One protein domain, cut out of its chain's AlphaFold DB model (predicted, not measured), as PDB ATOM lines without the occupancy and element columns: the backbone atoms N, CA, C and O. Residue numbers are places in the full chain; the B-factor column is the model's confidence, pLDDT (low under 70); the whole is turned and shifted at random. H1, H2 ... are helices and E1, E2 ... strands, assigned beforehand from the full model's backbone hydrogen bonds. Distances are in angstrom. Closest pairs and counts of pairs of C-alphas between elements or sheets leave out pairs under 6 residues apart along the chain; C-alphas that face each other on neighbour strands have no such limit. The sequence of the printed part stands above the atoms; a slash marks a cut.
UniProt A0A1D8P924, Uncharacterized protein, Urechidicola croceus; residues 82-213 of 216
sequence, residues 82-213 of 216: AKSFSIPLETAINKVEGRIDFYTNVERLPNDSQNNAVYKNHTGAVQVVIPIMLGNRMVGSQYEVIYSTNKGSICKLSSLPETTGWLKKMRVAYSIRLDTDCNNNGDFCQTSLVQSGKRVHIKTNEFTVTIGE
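AT A GLANCE: This is residues 82 to 213 of the 216 residues of an uncharacterized protein of Urechidicola croceus (UniProt A0A1D8P924). This is a sandwich in which a twisted sheet, E4 E3 E2 E6, makes one layer, and two smaller sheets, E1 E8 E7 and E5 E9, cover different parts of it. E8 runs on into E9 and joins the two smaller sheets; the hairpin of E2 and E3 folds over sharply, and the short helix H1 only grazes the large sheet. The printed part has 132 residues with nine named strands and one named helix, in the order E1 E2 E3 E4 E5 H1 E6 E7 E8 E9. The three sheets are antiparallel, and the class is mostly strand. The whole is compact, with a radius of gyration of the C-alphas of 14.8 A and spans of 47 by 39 by 25 A.

IN THESE COORDINATES: E1 is residues 83 to 88, beginning at C-alpha 83, (-28.803, 26.167, 7.067). E2 is residues 97 to 108, 20.4 A long, and bends by 137 degrees at residue 105. E3, residues 119 to 134, is 24.9 A long and bends by 142 degrees at residue 122. E4, residues 137 to 148, is 30.6 A long and bends by 60 degrees at residue 140; C-alpha 148 is at (-25.029, 22.935, 20.814). E5 is residues 153 to 157, H1 165 to 169, E6 174 to 177, E7 189 to 193 and E8 199 to 204. E9, residues 207 to 212, is 16.7 A long and ends at (-31.434, 29.530, 30.379).

HOW THE PARTS SIT: In the large sheet E2, E3 and E4 form a meander, each strand the antiparallel neighbour of the one before. N 103 and O 127 are 2.8 A apart between E2 and E3, and N 130 and O 142 2.9 A between E3 and E4. E6 is the edge strand beside E2, with N 100 and O 176 2.8 A apart. The three sheets make a stack of sheets, face to face in pairs: the large sheet faces E1 E8 E7 at 9.9 A and E5 E9 at 9.5 A, centre to centre of the facing parts. E8 is the inner strand between E1 and E7; N 85 and O 202 are 2.8 A apart, and N 190 and O 203 2.8 A. In E5 and E9, N 155 and O 210 are 2.8 A apart. The closest C-alphas of E3 and E5 are those of Gly 124 and Ser 153, 4.4 A. In H1 every O i to N i+4 pair is within hydrogen-bond range.

THE WHOLE: The two C-alphas farthest apart are those of Ser 196 and Glu 213, 46.9 A. The printed part has no cut. The link from E6 to E7, 11 residues, is long. Mean pLDDT of the printed part is 93.7; residues 184 to 187 are under 70.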
ATOM      1  N   ALA A  82     -28.901  30.611   9.009       94.31
ATOM      2  CA  ALA A  82     -29.543  29.839   7.953       94.31
ATOM      3  C   ALA A  82     -28.735  28.578   7.595       94.31
ATOM      4  O   ALA A  82     -27.506  28.619   7.483       94.31
ATOM      5  N   LYS A  83     -29.429  27.461   7.363       96.00
ATOM      6  CA  LYS A  83     -28.803  26.167   7.067       96.00
ATOM      7  C   LYS A  83     -29.448  25.512   5.862       96.00
ATOM      8  O   LYS A  83     -30.634  25.682   5.606       96.00
ATOM      9  N   SER A  84     -28.655  24.793   5.078       96.62
ATOM     10  CA  SER A  84     -29.133  24.090   3.888       96.62
ATOM     11  C   SER A  84     -28.930  22.593   4.032       96.62
ATOM     12  O   SER A  84     -27.860  22.134   4.422       96.62
ATOM     13  N   PHE A  85     -29.961  21.844   3.672       97.31
ATOM     14  CA  PHE A  85     -30.011  20.394   3.697       97.31
ATOM     15  C   PHE A  85     -30.253  19.885   2.279       97.31
ATOM     16  O   PHE A  85     -31.018  20.464   1.505       97.31
ATOM     17  N   SER A  86     -29.593  18.784   1.936       97.44
ATOM     18  CA  SER A  86     -29.731  18.111   0.649       97.44
ATOM     19  C   SER A  86     -30.026  16.643   0.910       97.44
ATOM     20  O   SER A  86     -29.113  15.863   1.171       97.44
ATOM     21  N   ILE A  87     -31.301  16.271   0.835       98.00
ATOM     22  CA  ILE A  87     -31.780  14.959   1.269       98.00
ATOM     23  C   ILE A  87     -31.950  14.058   0.041       98.00
ATOM     24  O   ILE A  87     -32.796  14.353  -0.812       98.00
ATOM     25  N   PRO A  88     -31.147  12.986  -0.103       97.44
ATOM     26  CA  PRO A  88     -31.366  11.991  -1.144       97.44
ATOM     27  C   PRO A  88     -32.626  11.178  -0.840       97.44
ATOM     28  O   PRO A  88     -32.926  10.888   0.317       97.44
ATOM     29  N   LEU A  89     -33.349  10.795  -1.891       97.69
ATOM     30  CA  LEU A  89     -34.573  10.012  -1.780       97.69
ATOM     31  C   LEU A  89     -34.391   8.622  -2.389       97.69
ATOM     32  O   LEU A  89     -33.837   8.471  -3.481       97.69
ATOM     33  N   GLU A  90     -34.924   7.609  -1.714       96.88
ATOM     34  CA  GLU A  90     -34.978   6.233  -2.216       96.88
ATOM     35  C   GLU A  90     -35.832   6.158  -3.492       96.88
ATOM     36  O   GLU A  90     -35.445   5.583  -4.519       96.88
ATOM     37  N   THR A  91     -36.997   6.806  -3.436       95.75
ATOM     38  CA  THR A  91     -38.020   6.810  -4.483       95.75
ATOM     39  C   THR A  91     -38.206   8.223  -5.014       95.75
ATOM     40  O   THR A  91     -38.152   9.185  -4.250       95.75
ATOM     41  N   ALA A  92     -38.409   8.352  -6.328       96.50
ATOM     42  CA  ALA A  92     -38.715   9.644  -6.922       96.50
ATOM     43  C   ALA A  92     -40.103  10.120  -6.465       96.50
ATOM     44  O   ALA A  92     -41.055   9.341  -6.473       96.50
ATOM     45  N   ILE A  93     -40.212  11.392  -6.093       96.69
ATOM     46  CA  ILE A  93     -41.480  12.047  -5.751       96.69
ATOM     47  C   ILE A  93     -41.759  13.185  -6.733       96.69
ATOM     48  O   ILE A  93     -40.850  13.666  -7.405       96.69
ATOM     49  N   ASN A  94     -43.015  13.616  -6.824       95.19
ATOM     50  CA  ASN A  94     -43.452  14.749  -7.653       95.19
ATOM     51  C   ASN A  94     -43.848  15.985  -6.828       95.19
ATOM     52  O   ASN A  94     -44.013  17.069  -7.380       95.19
ATOM     53  N   LYS A  95     -43.988  15.827  -5.510       94.31
ATOM     54  CA  LYS A  95     -44.325  16.876  -4.551       94.31
ATOM     55  C   LYS A  95     -43.541  16.635  -3.268       94.31
ATOM     56  O   LYS A  95     -43.382  15.491  -2.856       94.31
ATOM     57  N   VAL A  96     -43.061  17.707  -2.641       94.19
ATOM     58  CA  VAL A  96     -42.404  17.631  -1.332       94.19
ATOM     59  C   VAL A  96     -43.471  17.520  -0.250       94.19
ATOM     60  O   VAL A  96     -44.275  18.431  -0.071       94.19
ATOM     61  N   GLU A  97     -43.457  16.411   0.482       95.31
ATOM     62  CA  GLU A  97     -44.258  16.203   1.684       95.31
ATOM     63  C   GLU A  97     -43.332  15.837   2.841       95.31
ATOM     64  O   GLU A  97     -42.297  15.197   2.650       95.31
ATOM     65  N   GLY A  98     -43.687  16.258   4.050       95.75
ATOM     66  CA  GLY A  98     -42.861  16.039   5.229       95.75
ATOM     67  C   GLY A  98     -42.854  17.238   6.157       95.75
ATOM     68  O   GLY A  98     -43.710  18.123   6.075       95.75
ATOM     69  N   ARG A  99     -41.877  17.251   7.058       95.81
ATOM     70  CA  ARG A  99     -41.739  18.292   8.076       95.81
ATOM     71  C   ARG A  99     -40.291  18.483   8.502       95.81
ATOM     72  O   ARG A  99     -39.452  17.632   8.225       95.81
ATOM     73  N   ILE A 100     -40.020  19.592   9.172       96.88
ATOM     74  CA  ILE A 100     -38.793  19.837   9.930       96.88
ATOM     75  C   ILE A 100     -39.185  19.756  11.399       96.88
ATOM     76  O   ILE A 100     -39.908  20.621  11.885       96.88
ATOM     77  N   ASP A 101     -38.741  18.708  12.083       97.50
ATOM     78  CA  ASP A 101     -38.958  18.516  13.512       97.50
ATOM     79  C   ASP A 101     -37.739  19.028  14.282       97.50
ATOM     80  O   ASP A 101     -36.611  18.621  14.006       97.50
ATOM     81  N   PHE A 102     -37.966  19.896  15.263       97.81
ATOM     82  CA  PHE A 102     -36.934  20.434  16.143       97.81
ATOM     83  C   PHE A 102     -37.011  19.760  17.503       97.81
ATOM     84  O   PHE A 102     -38.043  19.789  18.178       97.81
ATOM     85  N   TYR A 103     -35.887  19.208  17.927       98.06
ATOM     86  CA  TYR A 103     -35.677  18.654  19.252       98.06
ATOM     87  C   TYR A 103     -34.769  19.591  20.044       98.06
ATOM     88  O   TYR A 103     -33.733  20.029  19.545       98.06
ATOM     89  N   THR A 104     -35.163  19.903  21.276       97.69
ATOM     90  CA  THR A 104     -34.424  20.799  22.176       97.69
ATOM     91  C   THR A 104     -34.036  20.053  23.443       97.69
ATOM     92  O   THR A 104     -34.886  19.412  24.058       97.69
ATOM     93  N   ASN A 105     -32.769  20.148  23.853       97.62
ATOM     94  CA  ASN A 105     -32.199  19.447  25.019       97.62
ATOM     95  C   ASN A 105     -32.247  17.909  24.945       97.62
ATOM     96  O   ASN A 105     -31.965  17.204  25.918       97.62
ATOM     97  N   VAL A 106     -32.614  17.373  23.788       97.19
ATOM     98  CA  VAL A 106     -32.736  15.949  23.517       97.19
ATOM     99  C   VAL A 106     -32.319  15.708  22.077       97.19
ATOM    100  O   VAL A 106     -32.543  16.538  21.202       97.19
ATOM    101  N   GLU A 107     -31.720  14.554  21.844       97.00
ATOM    102  CA  GLU A 107     -31.317  14.085  20.536       97.00
ATOM    103  C   GLU A 107     -32.114  12.826  20.200       97.00
ATOM    104  O   GLU A 107     -32.113  11.837  20.940       97.00
ATOM    105  N   ARG A 108     -32.827  12.871  19.081       96.44
ATOM    106  CA  ARG A 108     -33.458  11.731  18.442       96.44
ATOM    107  C   ARG A 108     -32.391  10.923  17.707       96.44
ATOM    108  O   ARG A 108     -31.799  11.388  16.733       96.44
ATOM    109  N   LEU A 109     -32.179   9.701  18.176       94.56
ATOM    110  CA  LEU A 109     -31.291   8.726  17.546       94.56
ATOM    111  C   LEU A 109     -32.044   7.953  16.454       94.56
ATOM    112  O   LEU A 109     -33.268   8.061  16.392       94.56
ATOM    113  N   PRO A 110     -31.378   7.150  15.609       89.44
ATOM    114  CA  PRO A 110     -32.056   6.151  14.785       89.44
ATOM    115  C   PRO A 110     -32.917   5.196  15.624       89.44
ATOM    116  O   PRO A 110     -32.741   5.082  16.839       89.44
ATOM    117  N   ASN A 111     -33.873   4.523  14.982       90.44
ATOM    118  CA  ASN A 111     -34.673   3.515  15.673       90.44
ATOM    119  C   ASN A 111     -33.799   2.360  16.168       90.44
ATOM    120  O   ASN A 111     -32.794   2.024  15.540       90.44
ATOM    121  N   ASP A 112     -34.204   1.749  17.280       92.31
ATOM    122  CA  ASP A 112     -33.586   0.507  17.738       92.31
ATOM    123  C   ASP A 112     -33.949  -0.677  16.818       92.31
ATOM    124  O   ASP A 112     -34.704  -0.553  15.849       92.31
ATOM    125  N   SER A 113     -33.415  -1.860  17.130       93.44
ATOM    126  CA  SER A 113     -33.697  -3.099  16.391       93.44
ATOM    127  C   SER A 113     -35.168  -3.525  16.432       93.44
ATOM    128  O   SER A 113     -35.597  -4.328  15.605       93.44
ATOM    129  N   GLN A 114     -35.944  -2.991  17.374       93.38
ATOM    130  CA  GLN A 114     -37.379  -3.221  17.527       93.38
ATOM    131  C   GLN A 114     -38.208  -2.122  16.844       93.38
ATOM    132  O   GLN A 114     -39.432  -2.107  16.956       93.38
ATOM    133  N   ASN A 115     -37.547  -1.232  16.097       89.38
ATOM    134  CA  ASN A 115     -38.133  -0.104  15.390       89.38
ATOM    135  C   ASN A 115     -38.777   0.958  16.309       89.38
ATOM    136  O   ASN A 115     -39.621   1.740  15.865       89.38
ATOM    137  N   ASN A 116     -38.377   1.021  17.580       90.56
ATOM    138  CA  ASN A 116     -38.851   2.034  18.514       90.56
ATOM    139  C   ASN A 116     -38.057   3.331  18.379       90.56
ATOM    140  O   ASN A 116     -36.877   3.349  18.019       90.56
ATOM    141  N   ALA A 117     -38.707   4.441  18.729       91.38
ATOM    142  CA  ALA A 117     -38.048   5.731  18.790       91.38
ATOM    143  C   ALA A 117     -37.118   5.821  20.009       91.38
ATOM    144  O   ALA A 117     -37.570   5.686  21.145       91.38
ATOM    145  N   VAL A 118     -35.838   6.109  19.769       95.44
ATOM    146  CA  VAL A 118     -34.813   6.234  20.814       95.44
ATOM    147  C   VAL A 118     -34.391   7.690  20.966       95.44
ATOM    148  O   VAL A 118     -34.171   8.397  19.980       95.44
ATOM    149  N   TYR A 119     -34.251   8.129  22.216       96.44
ATOM    150  CA  TYR A 119     -33.874   9.493  22.567       96.44
ATOM    151  C   TYR A 119     -32.721   9.486  23.561       96.44
ATOM    152  O   TYR A 119     -32.700   8.681  24.493       96.44
ATOM    153  N   LYS A 120     -31.801  10.431  23.400       96.50
ATOM    154  CA  LYS A 120     -30.700  10.680  24.325       96.50
ATOM    155  C   LYS A 120     -30.810  12.101  24.856       96.50
ATOM    156  O   LYS A 120     -31.020  13.029  24.084       96.50
ATOM    157  N   ASN A 121     -30.667  12.286  26.166       96.56
ATOM    158  CA  ASN A 121     -30.602  13.632  26.733       96.56
ATOM    159  C   ASN A 121     -29.344  14.337  26.216       96.56
ATOM    160  O   ASN A 121     -28.251  13.769  26.246       96.56
ATOM    161  N   HIS A 122     -29.515  15.566  25.744       95.19
ATOM    162  CA  HIS A 122     -28.446  16.376  25.176       95.19
ATOM    163  C   HIS A 122     -28.738  17.846  25.487       95.19
ATOM    164  O   HIS A 122     -29.183  18.606  24.628       95.19
ATOM    165  N   THR A 123     -28.558  18.227  26.752       96.19
ATOM    166  CA  THR A 123     -28.816  19.587  27.241       96.19
ATOM    167  C   THR A 123     -28.061  20.624  26.414       96.19
ATOM    168  O   THR A 123     -26.899  20.415  26.072       96.19
ATOM    169  N   GLY A 124     -28.735  21.724  26.076       96.81
ATOM    170  CA  GLY A 124     -28.143  22.812  25.299       96.81
ATOM    171  C   GLY A 124     -28.039  22.535  23.798       96.81
ATOM    172  O   GLY A 124     -27.423  23.326  23.090       96.81
ATOM    173  N   ALA A 125     -28.629  21.447  23.291       97.75
ATOM    174  CA  ALA A 125     -28.641  21.136  21.865       97.75
ATOM    175  C   ALA A 125     -29.982  21.442  21.190       97.75
ATOM    176  O   ALA A 125     -31.056  21.255  21.771       97.75
ATOM    177  N   VAL A 126     -29.892  21.855  19.924       98.19
ATOM    178  CA  VAL A 126     -30.995  21.884  18.962       98.19
ATOM    179  C   VAL A 126     -30.665  20.906  17.844       98.19
ATOM    180  O   VAL A 126     -29.709  21.110  17.089       98.19
ATOM    181  N   GLN A 127     -31.461  19.850  17.724       98.25
ATOM    182  CA  GLN A 127     -31.375  18.896  16.626       98.25
ATOM    183  C   GLN A 127     -32.570  19.069  15.696       98.25
ATOM    184  O   GLN A 127     -33.702  19.214  16.152       98.25
ATOM    185  N   VAL A 128     -32.321  19.012  14.393       97.62
ATOM    186  CA  VAL A 128     -33.367  18.886  13.382       97.62
ATOM    187  C   VAL A 128     -33.454  17.454  12.886       97.62
ATOM    188  O   VAL A 128     -32.439  16.793  12.650       97.62
ATOM    189  N   VAL A 129     -34.684  16.994  12.692       97.88
ATOM    190  CA  VAL A 129     -34.997  15.754  11.991       97.88
ATOM    191  C   VAL A 129     -35.959  16.082  10.867       97.88
ATOM    192  O   VAL A 129     -37.025  16.650  11.092       97.88
ATOM    193  N   ILE A 130     -35.575  15.735   9.645       97.62
ATOM    194  CA  ILE A 130     -36.314  16.115   8.446       97.62
ATOM    195  C   ILE A 130     -36.757  14.857   7.705       97.62
ATOM    196  O   ILE A 130     -36.019  14.370   6.848       97.62
ATOM    197  N   PRO A 131     -37.927  14.285   8.031       96.75
ATOM    198  CA  PRO A 131     -38.501  13.201   7.250       96.75
ATOM    199  C   PRO A 131     -39.150  13.736   5.965       96.75
ATOM    200  O   PRO A 131     -40.000  14.628   6.009       96.75
ATOM    201  N   ILE A 132     -38.795  13.133   4.832       97.62
ATOM    202  CA  ILE A 132     -39.483  13.313   3.550       97.62
ATOM    203  C   ILE A 132     -40.427  12.137   3.337       97.62
ATOM    204  O   ILE A 132     -40.027  10.971   3.426       97.62
ATOM    205  N   MET A 133     -41.683  12.456   3.050       96.50
ATOM    206  CA  MET A 133     -42.782  11.507   2.972       96.50
ATOM    207  C   MET A 133     -43.286  11.361   1.534       96.50
ATOM    208  O   MET A 133     -43.225  12.290   0.733       96.50
ATOM    209  N   LEU A 134     -43.806  10.177   1.230       94.94
ATOM    210  CA  LEU A 134     -44.646   9.875   0.080       94.94
ATOM    211  C   LEU A 134     -45.903   9.191   0.628       94.94
ATOM    212  O   LEU A 134     -45.890   7.991   0.928       94.94
ATOM    213  N   GLY A 135     -46.962   9.973   0.859       93.00
ATOM    214  CA  GLY A 135     -48.112   9.515   1.639       93.00
ATOM    215  C   GLY A 135     -47.684   9.073   3.045       93.00
ATOM    216  O   GLY A 135     -47.094   9.842   3.800       93.00
ATOM    217  N   ASN A 136     -47.934   7.806   3.390       92.25
ATOM    218  CA  ASN A 136     -47.617   7.254   4.717       92.25
ATOM    219  C   ASN A 136     -46.215   6.630   4.822       92.25
ATOM    220  O   ASN A 136     -45.859   6.098   5.873       92.25
ATOM    221  N   ARG A 137     -45.418   6.659   3.748       94.31
ATOM    222  CA  ARG A 137     -44.074   6.074   3.719       94.31
ATOM    223  C   ARG A 137     -43.012   7.168   3.758       94.31
ATOM    224  O   ARG A 137     -43.065   8.107   2.972       94.31
ATOM    225  N   MET A 138     -42.010   7.010   4.618       94.94
ATOM    226  CA  MET A 138     -40.796   7.827   4.574       94.94
ATOM    227  C   MET A 138     -39.908   7.361   3.412       94.94
ATOM    228  O   MET A 138     -39.674   6.162   3.259       94.94
ATOM    229  N   VAL A 139     -39.444   8.295   2.583       97.31
ATOM    230  CA  VAL A 139     -38.604   8.022   1.395       97.31
ATOM    231  C   VAL A 139     -37.230   8.689   1.465       97.31
ATOM    232  O   VAL A 139     -36.396   8.472   0.589       97.31
ATOM    233  N   GLY A 140     -36.992   9.494   2.496       96.56
ATOM    234  CA  GLY A 140     -35.705  10.100   2.810       96.56
ATOM    235  C   GLY A 140     -35.755  10.737   4.192       96.56
ATOM    236  O   GLY A 140     -36.830  11.098   4.675       96.56
ATOM    237  N   SER A 141     -34.604  10.860   4.848       96.31
ATOM    238  CA  SER A 141     -34.510  11.583   6.115       96.31
ATOM    239  C   SER A 141     -33.127  12.179   6.333       96.31
ATOM    240  O   SER A 141     -32.145  11.699   5.769       96.31
ATOM    241  N   GLN A 142     -33.065  13.222   7.157       96.69
ATOM    242  CA  GLN A 142     -31.827  13.831   7.635       96.69
ATOM    243  C   GLN A 142     -31.938  14.079   9.139       96.69
ATOM    244  O   GLN A 142     -32.991  14.506   9.612       96.69
ATOM    245  N   TYR A 143     -30.850  13.832   9.866       96.31
ATOM    246  CA  TYR A 143     -30.718  14.092  11.299       96.31
ATOM    247  C   TYR A 143     -29.476  14.946  11.494       96.31
ATOM    248  O   TYR A 143     -28.399  14.571  11.033       96.31
ATOM    249  N   GLU A 144     -29.606  16.088  12.161       97.19
ATOM    250  CA  GLU A 144     -28.454  16.954  12.374       97.19
ATOM    251  C   GLU A 144     -28.607  17.815  13.623       97.19
ATOM    252  O   GLU A 144     -29.621  18.482  13.811       97.19
ATOM    253  N   VAL A 145     -27.578  17.836  14.470       97.69
ATOM    254  CA  VAL A 145     -27.467  18.831  15.539       97.69
ATOM    255  C   VAL A 145     -26.984  20.130  14.906       97.69
ATOM    256  O   VAL A 145     -25.872  20.211  14.389       97.69
ATOM    257  N   ILE A 146     -27.850  21.138  14.887       97.12
ATOM    258  CA  ILE A 146     -27.581  22.418  14.217       97.12
ATOM    259  C   ILE A 146     -27.034  23.475  15.171       97.12
ATOM    260  O   ILE A 146     -26.472  24.468  14.719       97.12
ATOM    261  N   TYR A 147     -27.171  23.241  16.475       97.81
ATOM    262  CA  TYR A 147     -26.598  24.065  17.524       97.81
ATOM    263  C   TYR A 147     -26.383  23.232  18.783       97.81
ATOM    264  O   TYR A 147     -27.210  22.381  19.113       97.81
ATOM    265  N   SER A 148     -25.293  23.496  19.495       97.44
ATOM    266  CA  SER A 148     -25.029  22.935  20.814       97.44
ATOM    267  C   SER A 148     -24.265  23.937  21.675       97.44
ATOM    268  O   SER A 148     -23.467  24.737  21.182       97.44
ATOM    269  N   THR A 149     -24.519  23.904  22.977       96.50
ATOM    270  CA  THR A 149     -23.823  24.726  23.963       96.50
ATOM    271  C   THR A 149     -23.740  23.999  25.296       96.50
ATOM    272  O   THR A 149     -24.576  23.158  25.610       96.50
ATOM    273  N   ASN A 150     -22.739  24.344  26.101       96.19
ATOM    274  CA  ASN A 150     -22.599  23.895  27.487       96.19
ATOM    275  C   ASN A 150     -23.024  24.971  28.502       96.19
ATOM    276  O   ASN A 150     -22.878  24.764  29.702       96.19
ATOM    277  N   LYS A 151     -23.515  26.124  28.031       94.44
ATOM    278  CA  LYS A 151     -23.869  27.269  28.884       94.44
ATOM    279  C   LYS A 151     -25.224  27.128  29.580       94.44
ATOM    280  O   LYS A 151     -25.498  27.894  30.492       94.44
ATOM    281  N   GLY A 152     -26.072  26.200  29.146       94.75
ATOM    282  CA  GLY A 152     -27.408  26.020  29.708       94.75
ATOM    283  C   GLY A 152     -28.313  25.174  28.820       94.75
ATOM    284  O   GLY A 152     -27.863  24.539  27.866       94.75
ATOM    285  N   SER A 153     -29.599  25.192  29.142       96.88
ATOM    286  CA  SER A 153     -30.668  24.502  28.427       96.88
ATOM    287  C   SER A 153     -31.317  25.411  27.383       96.88
ATOM    288  O   SER A 153     -31.473  26.613  27.586       96.88
ATOM    289  N   ILE A 154     -31.740  24.828  26.263       97.50
ATOM    290  CA  ILE A 154     -32.538  25.506  25.244       97.50
ATOM    291  C   ILE A 154     -33.968  25.675  25.760       97.50
ATOM    292  O   ILE A 154     -34.682  24.684  25.899       97.50
ATOM    293  N   CYS A 155     -34.393  26.905  26.023       95.50
ATOM    294  CA  CYS A 155     -35.718  27.181  26.577       95.50
ATOM    295  C   CYS A 155     -36.744  27.523  25.507       95.50
ATOM    296  O   CYS A 155     -37.905  27.141  25.628       95.50
ATOM    297  N   LYS A 156     -36.325  28.216  24.445       95.88
ATOM    298  CA  LYS A 156     -37.240  28.619  23.379       95.88
ATOM    299  C   LYS A 156     -36.537  28.740  22.037       95.88
ATOM    300  O   LYS A 156     -35.390  29.177  21.985       95.88
ATOM    301  N   LEU A 157     -37.243  28.387  20.964       95.50
ATOM    302  CA  LEU A 157     -36.895  28.775  19.600       95.50
ATOM    303  C   LEU A 157     -37.908  29.829  19.144       95.50
ATOM    304  O   LEU A 157     -39.107  29.558  19.069       95.50
ATOM    305  N   SER A 158     -37.447  31.052  18.900       91.44
ATOM    306  CA  SER A 158     -38.321  32.150  18.488       91.44
ATOM    307  C   SER A 158     -38.871  31.920  17.083       91.44
ATOM    308  O   SER A 158     -38.199  31.343  16.229       91.44
ATOM    309  N   SER A 159     -40.093  32.404  16.852       83.56
ATOM    310  CA  SER A 159     -40.770  32.364  15.546       83.56
ATOM    311  C   SER A 159     -41.096  30.959  15.024       83.56
ATOM    312  O   SER A 159     -41.456  30.808  13.858       83.56
ATOM    313  N   LEU A 160     -41.016  29.938  15.884       89.50
ATOM    314  CA  LEU A 160     -41.399  28.570  15.561       89.50
ATOM    315  C   LEU A 160     -42.682  28.146  16.285       89.50
ATOM    316  O   LEU A 160     -42.836  28.436  17.472       89.50
ATOM    317  N   PRO A 161     -43.593  27.426  15.606       90.38
ATOM    318  CA  PRO A 161     -44.789  26.899  16.244       90.38
ATOM    319  C   PRO A 161     -44.429  25.718  17.155       90.38
ATOM    320  O   PRO A 161     -43.870  24.707  16.716       90.38
ATOM    321  N   GLU A 162     -44.758  25.846  18.439       94.44
ATOM    322  CA  GLU A 162     -44.631  24.749  19.398       94.44
ATOM    323  C   GLU A 162     -45.571  23.602  19.034       94.44
ATOM    324  O   GLU A 162     -46.721  23.803  18.630       94.44
ATOM    325  N   THR A 163     -45.099  22.371  19.213       96.38
ATOM    326  CA  THR A 163     -45.947  21.215  18.945       96.38
ATOM    327  C   THR A 163     -46.875  20.889  20.111       96.38
ATOM    328  O   THR A 163     -46.600  21.136  21.287       96.38
ATOM    329  N   THR A 164     -47.996  20.254  19.780       94.94
ATOM    330  CA  THR A 164     -48.957  19.722  20.746       94.94
ATOM    331  C   THR A 164     -49.292  18.264  20.415       94.94
ATOM    332  O   THR A 164     -48.828  17.698  19.419       94.94
ATOM    333  N   GLY A 165     -50.068  17.608  21.282       96.12
ATOM    334  CA  GLY A 165     -50.592  16.267  21.025       96.12
ATOM    335  C   GLY A 165     -49.508  15.208  20.790       96.12
ATOM    336  O   GLY A 165     -48.610  15.022  21.613       96.12
ATOM    337  N   TRP A 166     -49.625  14.467  19.683       93.69
ATOM    338  CA  TRP A 166     -48.740  13.342  19.362       93.69
ATOM    339  C   TRP A 166     -47.276  13.755  19.149       93.69
ATOM    340  O   TRP A 166     -46.378  13.064  19.621       93.69
ATOM    341  N   LEU A 167     -47.017  14.895  18.503       95.31
ATOM    342  CA  LEU A 167     -45.652  15.384  18.273       95.31
ATOM    343  C   LEU A 167     -44.929  15.678  19.596       95.31
ATOM    344  O   LEU A 167     -43.796  15.236  19.792       95.31
ATOM    345  N   LYS A 168     -45.631  16.294  20.554       94.94
ATOM    346  CA  LYS A 168     -45.103  16.537  21.903       94.94
ATOM    347  C   LYS A 168     -44.825  15.232  22.655       94.94
ATOM    348  O   LYS A 168     -43.806  15.123  23.334       94.94
ATOM    349  N   LYS A 169     -45.664  14.196  22.484       93.75
ATOM    350  CA  LYS A 169     -45.395  12.839  23.016       93.75
ATOM    351  C   LYS A 169     -44.137  12.212  22.405       93.75
ATOM    352  O   LYS A 169     -43.427  11.488  23.094       93.75
ATOM    353  N   MET A 170     -43.833  12.530  21.148       94.12
ATOM    354  CA  MET A 170     -42.581  12.155  20.481       94.12
ATOM    355  C   MET A 170     -41.409  13.094  20.805       94.12
ATOM    356  O   MET A 170     -40.385  13.029  20.134       94.12
ATOM    357  N   ARG A 171     -41.535  13.965  21.816       96.44
ATOM    358  CA  ARG A 171     -40.501  14.923  22.248       96.44
ATOM    359  C   ARG A 171     -40.076  15.936  21.180       96.44
ATOM    360  O   ARG A 171     -39.027  16.559  21.322       96.44
ATOM    361  N   VAL A 172     -40.881  16.121  20.138       97.50
ATOM    362  CA  VAL A 172     -40.668  17.192  19.163       97.50
ATOM    363  C   VAL A 172     -41.091  18.498  19.827       97.50
ATOM    364  O   VAL A 172     -42.241  18.633  20.236       97.50
ATOM    365  N   ALA A 173     -40.181  19.454  19.965       97.19
ATOM    366  CA  ALA A 173     -40.483  20.739  20.588       97.19
ATOM    367  C   ALA A 173     -41.212  21.672  19.610       97.19
ATOM    368  O   ALA A 173     -42.268  22.208  19.942       97.19
ATOM    369  N   TYR A 174     -40.710  21.771  18.377       97.12
ATOM    370  CA  TYR A 174     -41.282  22.601  17.310       97.12
ATOM    371  C   TYR A 174     -41.352  21.807  16.010       97.12
ATOM    372  O   TYR A 174     -40.538  20.908  15.797       97.12
ATOM    373  N   SER A 175     -42.314  22.106  15.140       96.00
ATOM    374  CA  SER A 175     -42.441  21.395  13.863       96.00
ATOM    375  C   SER A 175     -43.015  22.286  12.781       96.00
ATOM    376  O   SER A 175     -43.946  23.043  13.029       96.00
ATOM    377  N   ILE A 176     -42.468  22.170  11.577       94.00
ATOM    378  CA  ILE A 176     -42.876  22.961  10.415       94.00
ATOM    379  C   ILE A 176     -43.155  22.026   9.261       94.00
ATOM    380  O   ILE A 176     -42.348  21.146   8.965       94.00
ATOM    381  N   ARG A 177     -44.266  22.228   8.568       93.94
ATOM    382  CA  ARG A 177     -44.643  21.427   7.411       93.94
ATOM    383  C   ARG A 177     -43.980  21.940   6.137       93.94
ATOM    384  O   ARG A 177     -44.099  23.107   5.771       93.94
ATOM    385  N   LEU A 178     -43.326  21.039   5.408       93.31
ATOM    386  CA  LEU A 178     -42.582  21.398   4.194       93.31
ATOM    387  C   LEU A 178     -43.490  21.852   3.041       93.31
ATOM    388  O   LEU A 178     -43.077  22.675   2.227       93.31
ATOM    389  N   ASP A 179     -44.700  21.295   2.961       88.56
ATOM    390  CA  ASP A 179     -45.655  21.513   1.872       88.56
ATOM    391  C   ASP A 179     -46.473  22.800   2.025       88.56
ATOM    392  O   ASP A 179     -46.980  23.328   1.039       88.56
ATOM    393  N   THR A 180     -46.615  23.284   3.258       86.69
ATOM    394  CA  THR A 180     -47.567  24.341   3.621       86.69
ATOM    395  C   THR A 180     -46.907  25.531   4.296       86.69
ATOM    396  O   THR A 180     -47.294  26.655   4.008       86.69
ATOM    397  N   ASP A 181     -45.884  25.340   5.123       88.62
ATOM    398  CA  ASP A 181     -45.315  26.450   5.891       88.62
ATOM    399  C   ASP A 181     -44.088  27.054   5.191       88.62
ATOM    400  O   ASP A 181     -43.961  28.274   5.099       88.62
ATOM    401  N   CYS A 182     -43.213  26.225   4.605       85.88
ATOM    402  CA  CYS A 182     -41.982  26.707   3.957       85.88
ATOM    403  C   CYS A 182     -42.208  27.546   2.688       85.88
ATOM    404  O   CYS A 182     -41.296  28.220   2.230       85.88
ATOM    405  N   ASN A 183     -43.391  27.509   2.078       74.88
ATOM    406  CA  ASN A 183     -43.623  28.206   0.807       74.88
ATOM    407  C   ASN A 183     -44.644  29.339   0.914       74.88
ATOM    408  O   ASN A 183     -44.808  30.082  -0.050       74.88
ATOM    409  N   ASN A 184     -45.309  29.493   2.064       68.00
ATOM    410  CA  ASN A 184     -46.453  30.393   2.152       68.00
ATOM    411  C   ASN A 184     -46.152  31.780   2.699       68.00
ATOM    412  O   ASN A 184     -46.982  32.637   2.461       68.00
ATOM    413  N   ASN A 185     -45.013  32.040   3.348       56.47
ATOM    414  CA  ASN A 185     -44.646  33.404   3.774       56.47
ATOM    415  C   ASN A 185     -43.134  33.630   3.964       56.47
ATOM    416  O   ASN A 185     -42.728  34.666   4.463       56.47
ATOM    417  N   GLY A 186     -42.272  32.690   3.556       58.84
ATOM    418  CA  GLY A 186     -40.816  32.892   3.543       58.84
ATOM    419  C   GLY A 186     -40.144  33.080   4.908       58.84
ATOM    420  O   GLY A 186     -38.932  33.261   4.929       58.84
ATOM    421  N   ASP A 187     -40.878  33.005   6.020       69.88
ATOM    422  CA  ASP A 187     -40.362  33.403   7.335       69.88
ATOM    423  C   ASP A 187     -39.340  32.420   7.907       69.88
ATOM    424  O   ASP A 187     -38.390  32.836   8.568       69.88
ATOM    425  N   PHE A 188     -39.460  31.122   7.609       82.88
ATOM    426  CA  PHE A 188     -38.596  30.128   8.246       82.88
ATOM    427  C   PHE A 188     -37.826  29.206   7.304       82.88
ATOM    428  O   PHE A 188     -36.697  28.825   7.609       82.88
ATOM    429  N   CYS A 189     -38.400  28.784   6.184       91.38
ATOM    430  CA  CYS A 189     -37.734  27.836   5.300       91.38
ATOM    431  C   CYS A 189     -38.137  28.032   3.849       91.38
ATOM    432  O   CYS A 189     -39.064  28.770   3.560       91.38
ATOM    433  N   GLN A 190     -37.413  27.365   2.954       91.81
ATOM    434  CA  GLN A 190     -37.693  27.231   1.531       91.81
ATOM    435  C   GLN A 190     -37.411  25.789   1.123       91.81
ATOM    436  O   GLN A 190     -36.435  25.186   1.584       91.81
ATOM    437  N   THR A 191     -38.247  25.232   0.250       92.88
ATOM    438  CA  THR A 191     -38.088  23.863  -0.247       92.88
ATOM    439  C   THR A 191     -38.036  23.843  -1.766       92.88
ATOM    440  O   THR A 191     -38.729  24.594  -2.447       92.88
ATOM    441  N   SER A 192     -37.195  22.979  -2.325       92.50
ATOM    442  CA  SER A 192     -37.164  22.722  -3.763       92.50
ATOM    443  C   SER A 192     -36.882  21.253  -4.047       92.50
ATOM    444  O   SER A 192     -36.163  20.572  -3.311       92.50
ATOM    445  N   LEU A 193     -37.482  20.752  -5.122       93.50
ATOM    446  CA  LEU A 193     -37.320  19.386  -5.598       93.50
ATOM    447  C   LEU A 193     -36.469  19.415  -6.866       93.50
ATOM    448  O   LEU A 193     -36.764  20.159  -7.800       93.50
ATOM    449  N   VAL A 194     -35.415  18.602  -6.909       91.62
ATOM    450  CA  VAL A 194     -34.617  18.445  -8.133       91.62
ATOM    451  C   VAL A 194     -35.478  17.783  -9.210       91.62
ATOM    452  O   VAL A 194     -36.264  16.896  -8.896       91.62
ATOM    453  N   GLN A 195     -35.296  18.153 -10.483       89.00
ATOM    454  CA  GLN A 195     -36.112  17.682 -11.617       89.00
ATOM    455  C   GLN A 195     -36.269  16.150 -11.701       89.00
ATOM    456  O   GLN A 195     -37.300  15.661 -12.147       89.00
ATOM    457  N   SER A 196     -35.276  15.381 -11.244       88.38
ATOM    458  CA  SER A 196     -35.336  13.913 -11.193       88.38
ATOM    459  C   SER A 196     -36.297  13.349 -10.138       88.38
ATOM    460  O   SER A 196     -36.502  12.139 -10.080       88.38
ATOM    461  N   GLY A 197     -36.807  14.190  -9.237       91.88
ATOM    462  CA  GLY A 197     -37.625  13.792  -8.097       91.88
ATOM    463  C   GLY A 197     -36.868  13.010  -7.019       91.88
ATOM    464  O   GLY A 197     -37.485  12.568  -6.060       91.88
ATOM    465  N   LYS A 198     -35.548  12.809  -7.157       96.44
ATOM    466  CA  LYS A 198     -34.719  11.940  -6.292       96.44
ATOM    467  C   LYS A 198     -33.962  12.682  -5.185       96.44
ATOM    468  O   LYS A 198     -33.168  12.074  -4.466       96.44
ATOM    469  N   ARG A 199     -34.141  13.997  -5.072       97.00
ATOM    470  CA  ARG A 199     -33.458  14.826  -4.074       97.00
ATOM    471  C   ARG A 199     -34.279  16.058  -3.737       97.00
ATOM    472  O   ARG A 199     -34.777  16.726  -4.643       97.00
ATOM    473  N   VAL A 200     -34.362  16.361  -2.447       96.88
ATOM    474  CA  VAL A 200     -35.016  17.564  -1.922       96.88
ATOM    475  C   VAL A 200     -33.958  18.468  -1.307       96.88
ATOM    476  O   VAL A 200     -33.142  18.018  -0.502       96.88
ATOM    477  N   HIS A 201     -33.985  19.741  -1.686       96.75
ATOM    478  CA  HIS A 201     -33.204  20.790  -1.054       96.75
ATOM    479  C   HIS A 201     -34.096  21.601  -0.130       96.75
ATOM    480  O   HIS A 201     -35.188  22.025  -0.512       96.75
ATOM    481  N   ILE A 202     -33.621  21.809   1.090       95.81
ATOM    482  CA  ILE A 202     -34.325  22.571   2.114       95.81
ATOM    483  C   ILE A 202     -33.353  23.603   2.636       95.81
ATOM    484  O   ILE A 202     -32.238  23.259   3.015       95.81
ATOM    485  N   LYS A 203     -33.773  24.857   2.668       94.94
ATOM    486  CA  LYS A 203     -33.026  25.936   3.299       94.94
ATOM    487  C   LYS A 203     -33.856  26.464   4.455       94.94
ATOM    488  O   LYS A 203     -34.998  26.842   4.235       94.94
ATOM    489  N   THR A 204     -33.312  26.467   5.663       94.06
ATOM    490  CA  THR A 204     -33.881  27.208   6.791       94.06
ATOM    491  C   THR A 204     -33.300  28.612   6.803       94.06
ATOM    492  O   THR A 204     -32.151  28.818   6.408       94.06
ATOM    493  N   ASN A 205     -34.084  29.566   7.275       92.19
ATOM    494  CA  ASN A 205     -33.628  30.900   7.608       92.19
ATOM    495  C   ASN A 205     -32.934  30.885   8.970       92.19
ATOM    496  O   ASN A 205     -32.893  29.864   9.664       92.19
ATOM    497  N   GLU A 206     -32.356  32.023   9.325       93.56
ATOM    498  CA  GLU A 206     -31.871  32.241  10.677       93.56
ATOM    499  C   GLU A 206     -33.032  32.321  11.672       93.56
ATOM    500  O   GLU A 206     -34.135  32.755  11.339       93.56
ATOM    501  N   PHE A 207     -32.779  31.898  12.905       94.00
ATOM    502  CA  PHE A 207     -33.737  32.035  13.994       94.00
ATOM    503  C   PHE A 207     -33.013  32.172  15.330       94.00
ATOM    504  O   PHE A 207     -31.848  31.798  15.476       94.00
ATOM    505  N   THR A 208     -33.708  32.737  16.314       95.88
ATOM    506  CA  THR A 208     -33.138  33.007  17.637       95.88
ATOM    507  C   THR A 208     -33.489  31.902  18.617       95.88
ATOM    508  O   THR A 208     -34.611  31.396  18.638       95.88
ATOM    509  N   VAL A 209     -32.521  31.560  19.456       96.81
ATOM    510  CA  VAL A 209     -32.635  30.577  20.520       96.81
ATOM    511  C   VAL A 209     -32.417  31.251  21.857       96.81
ATOM    512  O   VAL A 209     -31.410  31.925  22.062       96.81
ATOM    513  N   THR A 210     -33.350  31.037  22.775       97.00
ATOM    514  CA  THR A 210     -33.236  31.474  24.165       97.00
ATOM    515  C   THR A 210     -32.661  30.340  24.998       97.00
ATOM    516  O   THR A 210     -33.215  29.239  25.030       97.00
ATOM    517  N   ILE A 211     -31.561  30.619  25.687       97.12
ATOM    518  CA  ILE A 211     -30.854  29.706  26.582       97.12
ATOM    519  C   ILE A 211     -31.052  30.196  28.015       97.12
ATOM    520  O   ILE A 211     -30.927  31.389  28.274       97.12
ATOM    521  N   GLY A 212     -31.347  29.285  28.936       95.62
ATOM    522  CA  GLY A 212     -31.434  29.530  30.379       95.62
ATOM    523  C   GLY A 212     -30.616  28.490  31.141       95.62
ATOM    524  O   GLY A 212     -30.313  27.433  30.589       95.62
ATOM    525  N   GLU A 213     -30.264  28.745  32.401       90.25
ATOM    526  CA  GLU A 213     -29.654  27.703  33.250       90.25
ATOM    527  C   GLU A 213     -30.601  26.496  33.398       90.25
ATOM    528  O   GLU A 213     -30.201  25.353  33.166       90.25
TER     529      GLU A 213